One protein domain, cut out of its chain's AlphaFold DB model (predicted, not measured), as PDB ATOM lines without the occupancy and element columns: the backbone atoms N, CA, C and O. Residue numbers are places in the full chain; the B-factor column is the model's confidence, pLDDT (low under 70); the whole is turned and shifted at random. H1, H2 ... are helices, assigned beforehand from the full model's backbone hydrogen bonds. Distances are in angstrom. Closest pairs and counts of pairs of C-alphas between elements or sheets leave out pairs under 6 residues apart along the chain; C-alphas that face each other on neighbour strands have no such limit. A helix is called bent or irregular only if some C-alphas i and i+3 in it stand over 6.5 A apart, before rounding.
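AT A GLANCE: This is residues 8 to 68 of the 76 residues of an uncharacterized protein of Alcaligenaceae bacterium (UniProt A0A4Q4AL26). Two helices, H1 and H3, lie side by side and run opposite ways, while H2 turns off at a corner from the end of H1 and a loop folds back from it to H3. Beyond this small body a loose arm sticks out, made of residues 54 to 59 and 61 to 68, which stand free and include most of H4. The printed part has 61 residues with four named helices in the order H1, H2, H3, H4 and no named strand; its class is all helix, with 44 residues in the helices. The whole is loose, with a radius of gyration of the C-alphas of 13.3 A, and it spans 40 by 27 by 15 A.

IN THESE COORDINATES: H1, residues 8 to 20, begins with C-alpha 8 at (145.599, 142.055, 151.962) and is 18.4 A long from first to last C-alpha. After Cys 21 comes H2, residues 22 to 29, which is 10.5 A long. H3, residues 38 to 50, begins with C-alpha 38 at (147.201, 121.089, 149.754) and is 19.0 A long; it is neither bent nor irregular, but only just: C-alphas 45 and 48 are 6.4 A apart. H4, residues 57 to 66, is 15.4 A long and ends with C-alpha 66 at (172.322, 142.345, 150.558).

HOW THE PARTS SIT: H1 and H3 touch, with 11 pairs of C-alphas within 8 A, the closest being those of Tyr 14 and Leu 43 at 5.8 A. They run opposite ways at a shallow tilt of 24 degrees. H1 and H2 only just touch, with 3 pairs within 8 A, and only at the corner by their link; H1 does so with residues 18 to 19 alone, and the closest C-alphas are those of His 18 and Cys 24, 5.5 A apart. Their lines are only just about perpendicular, at 73 degrees. H2 and H3 are close but not clearly touching, with the C-alphas of Cys 24 and Gly 40 closest at 6.8 A, and they run the same way at a steep tilt of 51 degrees. H4 is apart from H1, H2 and H3. In H1 and H2 every O i to N i+4 pair is within hydrogen-bond range; in H3 it is 7 of 9, and in H4 2 of 6, beside 4 of 7 O i to N i+3 pairs.

THE WHOLE: The C-alphas of Gly 20 and Arg 68 are the two farthest apart, at 40.6 A. Without the stretches that stand free, the body has 47 residues and spans 25 by 24 by 16 A. The printed part has no cut. The link from H1 to H2 is tight, those from H2 to H3 and from H3 to H4 are short, and no link is long. The mean pLDDT of the printed part is 71.2; residues 30 to 31, residue 33 and residues 48 to 68 are under 70, and H4 has a mean of 54.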
ATOM      1  N   SER A   8     146.458 142.067 150.779       73.00
ATOM      2  CA  SER A   8     145.599 142.055 151.962       73.00
ATOM      3  C   SER A   8     144.506 140.982 151.902       73.00
ATOM      4  O   SER A   8     144.188 140.369 152.920       73.00
ATOM      5  N   ALA A   9     143.936 140.719 150.724       80.12
ATOM      6  CA  ALA A   9     142.946 139.668 150.530       80.12
ATOM      7  C   ALA A   9     143.599 138.277 150.575       80.12
ATOM      8  O   ALA A   9     143.057 137.373 151.216       80.12
ATOM      9  N   ALA A  10     144.777 138.123 149.960       76.44
ATOM     10  CA  ALA A  10     145.547 136.880 149.991       76.44
ATOM     11  C   ALA A  10     146.043 136.539 151.410       76.44
ATOM     12  O   ALA A  10     145.884 135.402 151.855       76.44
ATOM     13  N   ASP A  11     146.566 137.522 152.155       78.50
ATOM     14  CA  ASP A  11     146.971 137.366 153.557       78.50
ATOM     15  C   ASP A  11     145.773 137.001 154.439       78.50
ATOM     16  O   ASP A  11     145.824 136.027 155.186       78.50
ATOM     17  N   LYS A  12     144.642 137.703 154.294       81.88
ATOM     18  CA  LYS A  12     143.431 137.412 155.072       81.88
ATOM     19  C   LYS A  12     142.910 135.994 154.828       81.88
ATOM     20  O   LYS A  12     142.536 135.316 155.786       81.88
ATOM     21  N   ALA A  13     142.888 135.539 153.574       84.00
ATOM     22  CA  ALA A  13     142.488 134.175 153.234       84.00
ATOM     23  C   ALA A  13     143.456 133.142 153.833       84.00
ATOM     24  O   ALA A  13     143.016 132.167 154.447       84.00
ATOM     25  N   TYR A  14     144.765 133.394 153.734       81.25
ATOM     26  CA  TYR A  14     145.797 132.547 154.327       81.25
ATOM     27  C   TYR A  14     145.674 132.464 155.857       81.25
ATOM     28  O   TYR A  14     145.666 131.364 156.407       81.25
ATOM     29  N   GLN A  15     145.507 133.593 156.552       81.88
ATOM     30  CA  GLN A  15     145.349 133.649 158.010       81.88
ATOM     31  C   GLN A  15     144.077 132.937 158.484       81.88
ATOM     32  O   GLN A  15     144.111 132.194 159.467       81.88
ATOM     33  N   LEU A  16     142.958 133.118 157.773       87.25
ATOM     34  CA  LEU A  16     141.693 132.463 158.103       87.25
ATOM     35  C   LEU A  16     141.804 130.937 157.975       87.25
ATOM     36  O   LEU A  16     141.411 130.210 158.890       87.25
ATOM     37  N   HIS A  17     142.412 130.454 156.888       86.19
ATOM     38  CA  HIS A  17     142.695 129.032 156.710       86.19
ATOM     39  C   HIS A  17     143.673 128.522 157.780       86.19
ATOM     40  O   HIS A  17     143.451 127.472 158.385       86.19
ATOM     41  N   HIS A  18     144.735 129.276 158.072       82.62
ATOM     42  CA  HIS A  18     145.732 128.908 159.073       82.62
ATOM     43  C   HIS A  18     145.121 128.770 160.475       82.62
ATOM     44  O   HIS A  18     145.483 127.851 161.201       82.62
ATOM     45  N   ALA A  19     144.164 129.617 160.862       84.19
ATOM     46  CA  ALA A  19     143.470 129.490 162.146       84.19
ATOM     47  C   ALA A  19     142.605 128.216 162.228       84.19
ATOM     48  O   ALA A  19     142.577 127.546 163.266       84.19
ATOM     49  N   GLY A  20     141.936 127.848 161.130       85.38
ATOM     50  CA  GLY A  20     141.055 126.677 161.065       85.38
ATOM     51  C   GLY A  20     141.789 125.342 160.887       85.38
ATOM     52  O   GLY A  20     141.371 124.320 161.431       85.38
ATOM     53  N   CYS A  21     142.918 125.331 160.181       86.25
ATOM     54  CA  CYS A  21     143.586 124.104 159.763       86.25
ATOM     55  C   CYS A  21     144.642 123.640 160.779       86.25
ATOM     56  O   CYS A  21     145.693 124.260 160.946       86.25
ATOM     57  N   ALA A  22     144.390 122.508 161.448       85.25
ATOM     58  CA  ALA A  22     145.327 121.928 162.417       85.25
ATOM     59  C   ALA A  22     146.688 121.564 161.792       85.25
ATOM     60  O   ALA A  22     147.717 121.718 162.447       85.25
ATOM     61  N   ILE A  23     146.704 121.149 160.519       85.25
ATOM     62  CA  ILE A  23     147.930 120.811 159.777       85.25
ATOM     63  C   ILE A  23     148.780 122.067 159.566       85.25
ATOM     64  O   ILE A  23     149.974 122.062 159.854       85.25
ATOM     65  N   CYS A  24     148.168 123.169 159.124       83.56
ATOM     66  CA  CYS A  24     148.878 124.433 158.932       83.56
ATOM     67  C   CYS A  24     149.349 125.037 160.261       83.56
ATOM     68  O   CYS A  24     150.488 125.489 160.334       83.56
ATOM     69  N   ARG A  25     148.544 124.952 161.333       81.75
ATOM     70  CA  ARG A  25     148.979 125.358 162.684       81.75
ATOM     71  C   ARG A  25     150.189 124.569 163.163       81.75
ATOM     72  O   ARG A  25     151.133 125.165 163.672       81.75
ATOM     73  N   ALA A  26     150.178 123.249 162.978       81.19
ATOM     74  CA  ALA A  26     151.323 122.411 163.305       81.19
ATOM     75  C   ALA A  26     152.544 122.793 162.454       81.19
ATOM     76  O   ALA A  26     153.642 122.914 162.985       81.19
ATOM     77  N   ALA A  27     152.365 123.055 161.159       79.88
ATOM     78  CA  ALA A  27     153.458 123.472 160.285       79.88
ATOM     79  C   ALA A  27     154.066 124.835 160.659       79.88
ATOM     80  O   ALA A  27     155.266 125.018 160.483       79.88
ATOM     81  N   GLY A  28     153.278 125.768 161.207       72.38
ATOM     82  CA  GLY A  28     153.764 127.069 161.682       72.38
ATOM     83  C   GLY A  28     154.426 127.052 163.068       72.38
ATOM     84  O   GLY A  28     155.205 127.949 163.376       72.38
ATOM     85  N   ALA A  29     154.125 126.055 163.906       72.12
ATOM     86  CA  ALA A  29     154.633 125.958 165.278       72.12
ATOM     87  C   ALA A  29     155.941 125.153 165.412       72.12
ATOM     88  O   ALA A  29     156.594 125.211 166.453       72.12
ATOM     89  N   ASN A  30     156.315 124.383 164.388       68.44
ATOM     90  CA  ASN A  30     157.497 123.530 164.424       68.44
ATOM     91  C   ASN A  30     158.741 124.249 163.883       68.44
ATOM     92  O   ASN A  30     158.686 124.959 162.884       68.44
ATOM     93  N   LEU A  31     159.886 124.016 164.534       64.56
ATOM     94  CA  LEU A  31     161.200 124.478 164.058       64.56
ATOM     95  C   LEU A  31     161.653 123.731 162.794       64.56
ATOM     96  O   LEU A  31     162.538 124.193 162.077       64.56
ATOM     97  N   THR A  32     161.058 122.568 162.532       70.69
ATOM     98  CA  THR A  32     161.264 121.780 161.322       70.69
ATOM     99  C   THR A  32     160.130 122.031 160.325       70.69
ATOM    100  O   THR A  32     158.962 122.055 160.719       70.69
ATOM    101  N   PRO A  33     160.442 122.202 159.027       62.44
ATOM    102  CA  PRO A  33     159.426 122.432 158.012       62.44
ATOM    103  C   PRO A  33     158.559 121.181 157.851       62.44
ATOM    104  O   PRO A  33     158.997 120.170 157.303       62.44
ATOM    105  N   LEU A  34     157.320 121.254 158.336       77.38
ATOM    106  CA  LEU A  34     156.303 120.245 158.064       77.38
ATOM    107  C   LEU A  34     155.531 120.588 156.784       77.38
ATOM    108  O   LEU A  34     155.360 121.770 156.460       77.38
ATOM    109  N   PRO A  35     155.025 119.572 156.066       77.31
ATOM    110  CA  PRO A  35     154.174 119.796 154.910       77.31
ATOM    111  C   PRO A  35     152.891 120.529 155.324       77.31
ATOM    112  O   PRO A  35     152.211 120.148 156.280       77.31
ATOM    113  N   ARG A  36     152.552 121.591 154.585       82.00
ATOM    114  CA  ARG A  36     151.238 122.241 154.674       82.00
ATOM    115  C   ARG A  36     150.197 121.354 153.994       82.00
ATOM    116  O   ARG A  36     150.533 120.521 153.153       82.00
ATOM    117  N   CYS A  37     148.925 121.543 154.333       87.75
ATOM    118  CA  CYS A  37     147.865 120.891 153.572       87.75
ATOM    119  C   CYS A  37     147.841 121.418 152.115       87.75
ATOM    120  O   CYS A  37     148.397 122.493 151.853       87.75
ATOM    121  N   PRO A  38     147.227 120.689 151.163       85.56
ATOM    122  CA  PRO A  38     147.201 121.089 149.754       85.56
ATOM    123  C   PRO A  38     146.641 122.505 149.550       85.56
ATOM    124  O   PRO A  38     147.289 123.338 148.927       85.56
ATOM    125  N   GLU A  39     145.518 122.814 150.202       84.12
ATOM    126  CA  GLU A  39     144.852 124.122 150.134       84.12
ATOM    127  C   GLU A  39     145.721 125.248 150.719       84.12
ATOM    128  O   GLU A  39     145.925 126.292 150.104       84.12
ATOM    129  N   GLY A  40     146.335 125.011 151.881       83.50
ATOM    130  CA  GLY A  40     147.289 125.946 152.475       83.50
ATOM    131  C   GLY A  40     148.557 126.140 151.633       83.50
ATOM    132  O   GLY A  40     149.213 127.173 151.758       83.50
ATOM    133  N   SER A  41     148.904 125.176 150.775       82.62
ATOM    134  CA  SER A  41     150.033 125.283 149.845       82.62
ATOM    135  C   SER A  41     149.676 126.124 148.622       82.62
ATOM    136  O   SER A  41     150.501 126.929 148.200       82.62
ATOM    137  N   GLU A  42     148.453 126.003 148.101       84.50
ATOM    138  CA  GLU A  42     147.943 126.883 147.040       84.50
ATOM    139  C   GLU A  42     147.846 128.335 147.521       84.50
ATOM    140  O   GLU A  42     148.381 129.232 146.868       84.50
ATOM    141  N   LEU A  43     147.282 128.566 148.714       81.06
ATOM    142  CA  LEU A  43     147.220 129.900 149.327       81.06
ATOM    143  C   LEU A  43     148.623 130.491 149.544       81.06
ATOM    144  O   LEU A  43     148.872 131.656 149.230       81.06
ATOM    145  N   TRP A  44     149.563 129.675 150.032       77.56
ATOM    146  CA  TRP A  44     150.960 130.084 150.186       77.56
ATOM    147  C   TRP A  44     151.657 130.339 148.849       77.56
ATOM    148  O   TRP A  44     152.546 131.175 148.806       77.56
ATOM    149  N   ALA A  45     151.289 129.663 147.759       78.38
ATOM    150  CA  ALA A  45     151.864 129.908 146.436       78.38
ATOM    151  C   ALA A  45     151.386 131.240 145.833       78.38
ATOM    152  O   ALA A  45     152.143 131.898 145.118       78.38
ATOM    153  N   THR A  46     150.161 131.670 146.155       72.31
ATOM    154  CA  THR A  46     149.617 132.975 145.741       72.31
ATOM    155  C   THR A  46     150.210 134.135 146.547       72.31
ATOM    156  O   THR A  46     150.453 135.211 146.005       72.31
ATOM    157  N   TYR A  47     150.499 133.918 147.831       70.31
ATOM    158  CA  TYR A  47     151.024 134.936 148.745       70.31
ATOM    159  C   TYR A  47     152.303 135.674 148.265       70.31
ATOM    160  O   TYR A  47     152.287 136.905 148.241       70.31
ATOM    161  N   PRO A  48     153.393 135.007 147.821       67.69
ATOM    162  CA  PRO A  48     154.598 135.674 147.322       67.69
ATOM    163  C   PRO A  48     154.386 136.369 145.971       67.69
ATOM    164  O   PRO A  48     155.157 137.261 145.626       67.69
ATOM    165  N   GLN A  49     153.356 135.990 145.205       65.00
ATOM    166  CA  GLN A  49     152.991 136.671 143.956       65.00
ATOM    167  C   GLN A  49     152.193 137.955 144.206       65.00
ATOM    168  O   GLN A  49     152.157 138.826 143.339       65.00
ATOM    169  N   ALA A  50     151.583 138.099 145.387       61.44
ATOM    170  CA  ALA A  50     150.787 139.267 145.744       61.44
ATOM    171  C   ALA A  50     151.630 140.518 146.088       61.44
ATOM    172  O   ALA A  50     151.073 141.590 146.308       61.44
ATOM    173  N   GLY A  51     152.966 140.430 146.057       60.78
ATOM    174  CA  GLY A  51     153.878 141.568 146.230       60.78
ATOM    175  C   GLY A  51     154.513 141.673 147.621       60.78
ATOM    176  O   GLY A  51     154.411 140.756 148.434       60.78
ATOM    177  N   ASP A  52     155.240 142.774 147.860       53.88
ATOM    178  CA  ASP A  52     156.099 142.968 149.042       53.88
ATOM    179  C   ASP A  52     155.251 143.236 150.306       53.88
ATOM    180  O   ASP A  52     154.563 144.258 150.372       53.88
ATOM    181  N   PRO A  53     155.275 142.352 151.322       54.47
ATOM    182  CA  PRO A  53     154.561 142.580 152.574       54.47
ATOM    183  C   PRO A  53     155.246 143.700 153.383       54.47
ATOM    184  O   PRO A  53     156.400 143.529 153.786       54.47
ATOM    185  N   PRO A  54     154.569 144.814 153.734       55.78
ATOM    186  CA  PRO A  54     155.200 145.920 154.463       55.78
ATOM    187  C   PRO A  54     155.358 145.673 155.977       55.78
ATOM    188  O   PRO A  54     155.820 146.555 156.697       55.78
ATOM    189  N   HIS A  55     154.998 144.489 156.491       54.19
ATOM    190  CA  HIS A  55     154.843 144.259 157.936       54.19
ATOM    191  C   HIS A  55     155.695 143.146 158.555       54.19
ATOM    192  O   HIS A  55     155.561 142.900 159.751       54.19
ATOM    193  N   PHE A  56     156.614 142.517 157.816       53.97
ATOM    194  CA  PHE A  56     157.600 141.615 158.423       53.97
ATOM    195  C   PHE A  56     158.926 142.346 158.667       53.97
ATOM    196  O   PHE A  56     159.816 142.316 157.811       53.97
ATOM    197  N   PRO A  57     159.121 142.987 159.838       52.09
ATOM    198  CA  PRO A  57     160.365 143.690 160.152       52.09
ATOM    199  C   PRO A  57     161.596 142.770 160.120       52.09
ATOM    200  O   PRO A  57     162.712 143.253 159.931       52.09
ATOM    201  N   TRP A  58     161.421 141.448 160.252       55.94
ATOM    202  CA  TRP A  58     162.520 140.490 160.102       55.94
ATOM    203  C   TRP A  58     162.936 140.267 158.639       55.94
ATOM    204  O   TRP A  58     164.125 140.104 158.386       55.94
ATOM    205  N   LEU A  59     162.009 140.332 157.674       53.56
ATOM    206  CA  LEU A  59     162.298 140.145 156.244       53.56
ATOM    207  C   LEU A  59     162.989 141.387 155.649       53.56
ATOM    208  O   LEU A  59     163.944 141.292 154.878       53.56
ATOM    209  N   ALA A  60     162.578 142.580 156.091       55.53
ATOM    210  CA  ALA A  60     163.223 143.845 155.730       55.53
ATOM    211  C   ALA A  60     164.690 143.927 156.206       55.53
ATOM    212  O   ALA A  60     165.520 144.616 155.603       55.53
ATOM    213  N   ARG A  61     165.030 143.210 157.286       53.28
ATOM    214  CA  ARG A  61     166.384 143.178 157.849       53.28
ATOM    215  C   ARG A  61     167.374 142.450 156.936       53.28
ATOM    216  O   ARG A  61     168.516 142.892 156.853       53.28
ATOM    217  N   GLU A  62     166.951 141.414 156.212       53.34
ATOM    218  CA  GLU A  62     167.814 140.662 155.285       53.34
ATOM    219  C   GLU A  62     168.084 141.421 153.978       53.34
ATOM    220  O   GLU A  62     169.228 141.467 153.514       53.34
ATOM    221  N   ARG A  63     167.082 142.129 153.433       55.19
ATOM    222  CA  ARG A  63     167.258 142.990 152.244       55.19
ATOM    223  C   ARG A  63     168.308 144.087 152.463       55.19
ATOM    224  O   ARG A  63     169.145 144.317 151.593       55.19
ATOM    225  N   LYS A  64     168.356 144.695 153.658       52.88
ATOM    226  CA  LYS A  64     169.394 145.686 154.013       52.88
ATOM    227  C   LYS A  64     170.806 145.105 154.142       52.88
ATOM    228  O   LYS A  64     171.767 145.872 154.140       52.88
ATOM    229  N   PHE A  65     170.970 143.793 154.310       50.78
ATOM    230  CA  PHE A  65     172.299 143.173 154.309       50.78
ATOM    231  C   PHE A  65     172.810 142.918 152.891       50.78
ATOM    232  O   PHE A  65     173.996 143.119 152.647       50.78
ATOM    233  N   HIS A  66     171.931 142.553 151.954       53.91
ATOM    234  CA  HIS A  66     172.322 142.345 150.558       53.91
ATOM    235  C   HIS A  66     172.688 143.658 149.853       53.91
ATOM    236  O   HIS A  66     173.681 143.707 149.136       53.91
ATOM    237  N   GLU A  67     171.964 144.745 150.134       50.31
ATOM    238  CA  GLU A  67     172.275 146.076 149.587       50.31
ATOM    239  C   GLU A  67     173.532 146.718 150.211       50.31
ATOM    240  O   GLU A  67     174.145 147.607 149.631       50.31
ATOM    241  N   ARG A  68     173.969 146.241 151.385       51.22
ATOM    242  CA  ARG A  68     175.213 146.679 152.048       51.22
ATOM    243  C   ARG A  68     176.397 145.742 151.823       51.22
ATOM    244  O   ARG A  68     177.393 145.852 152.536       51.22
TER     245      ARG A  68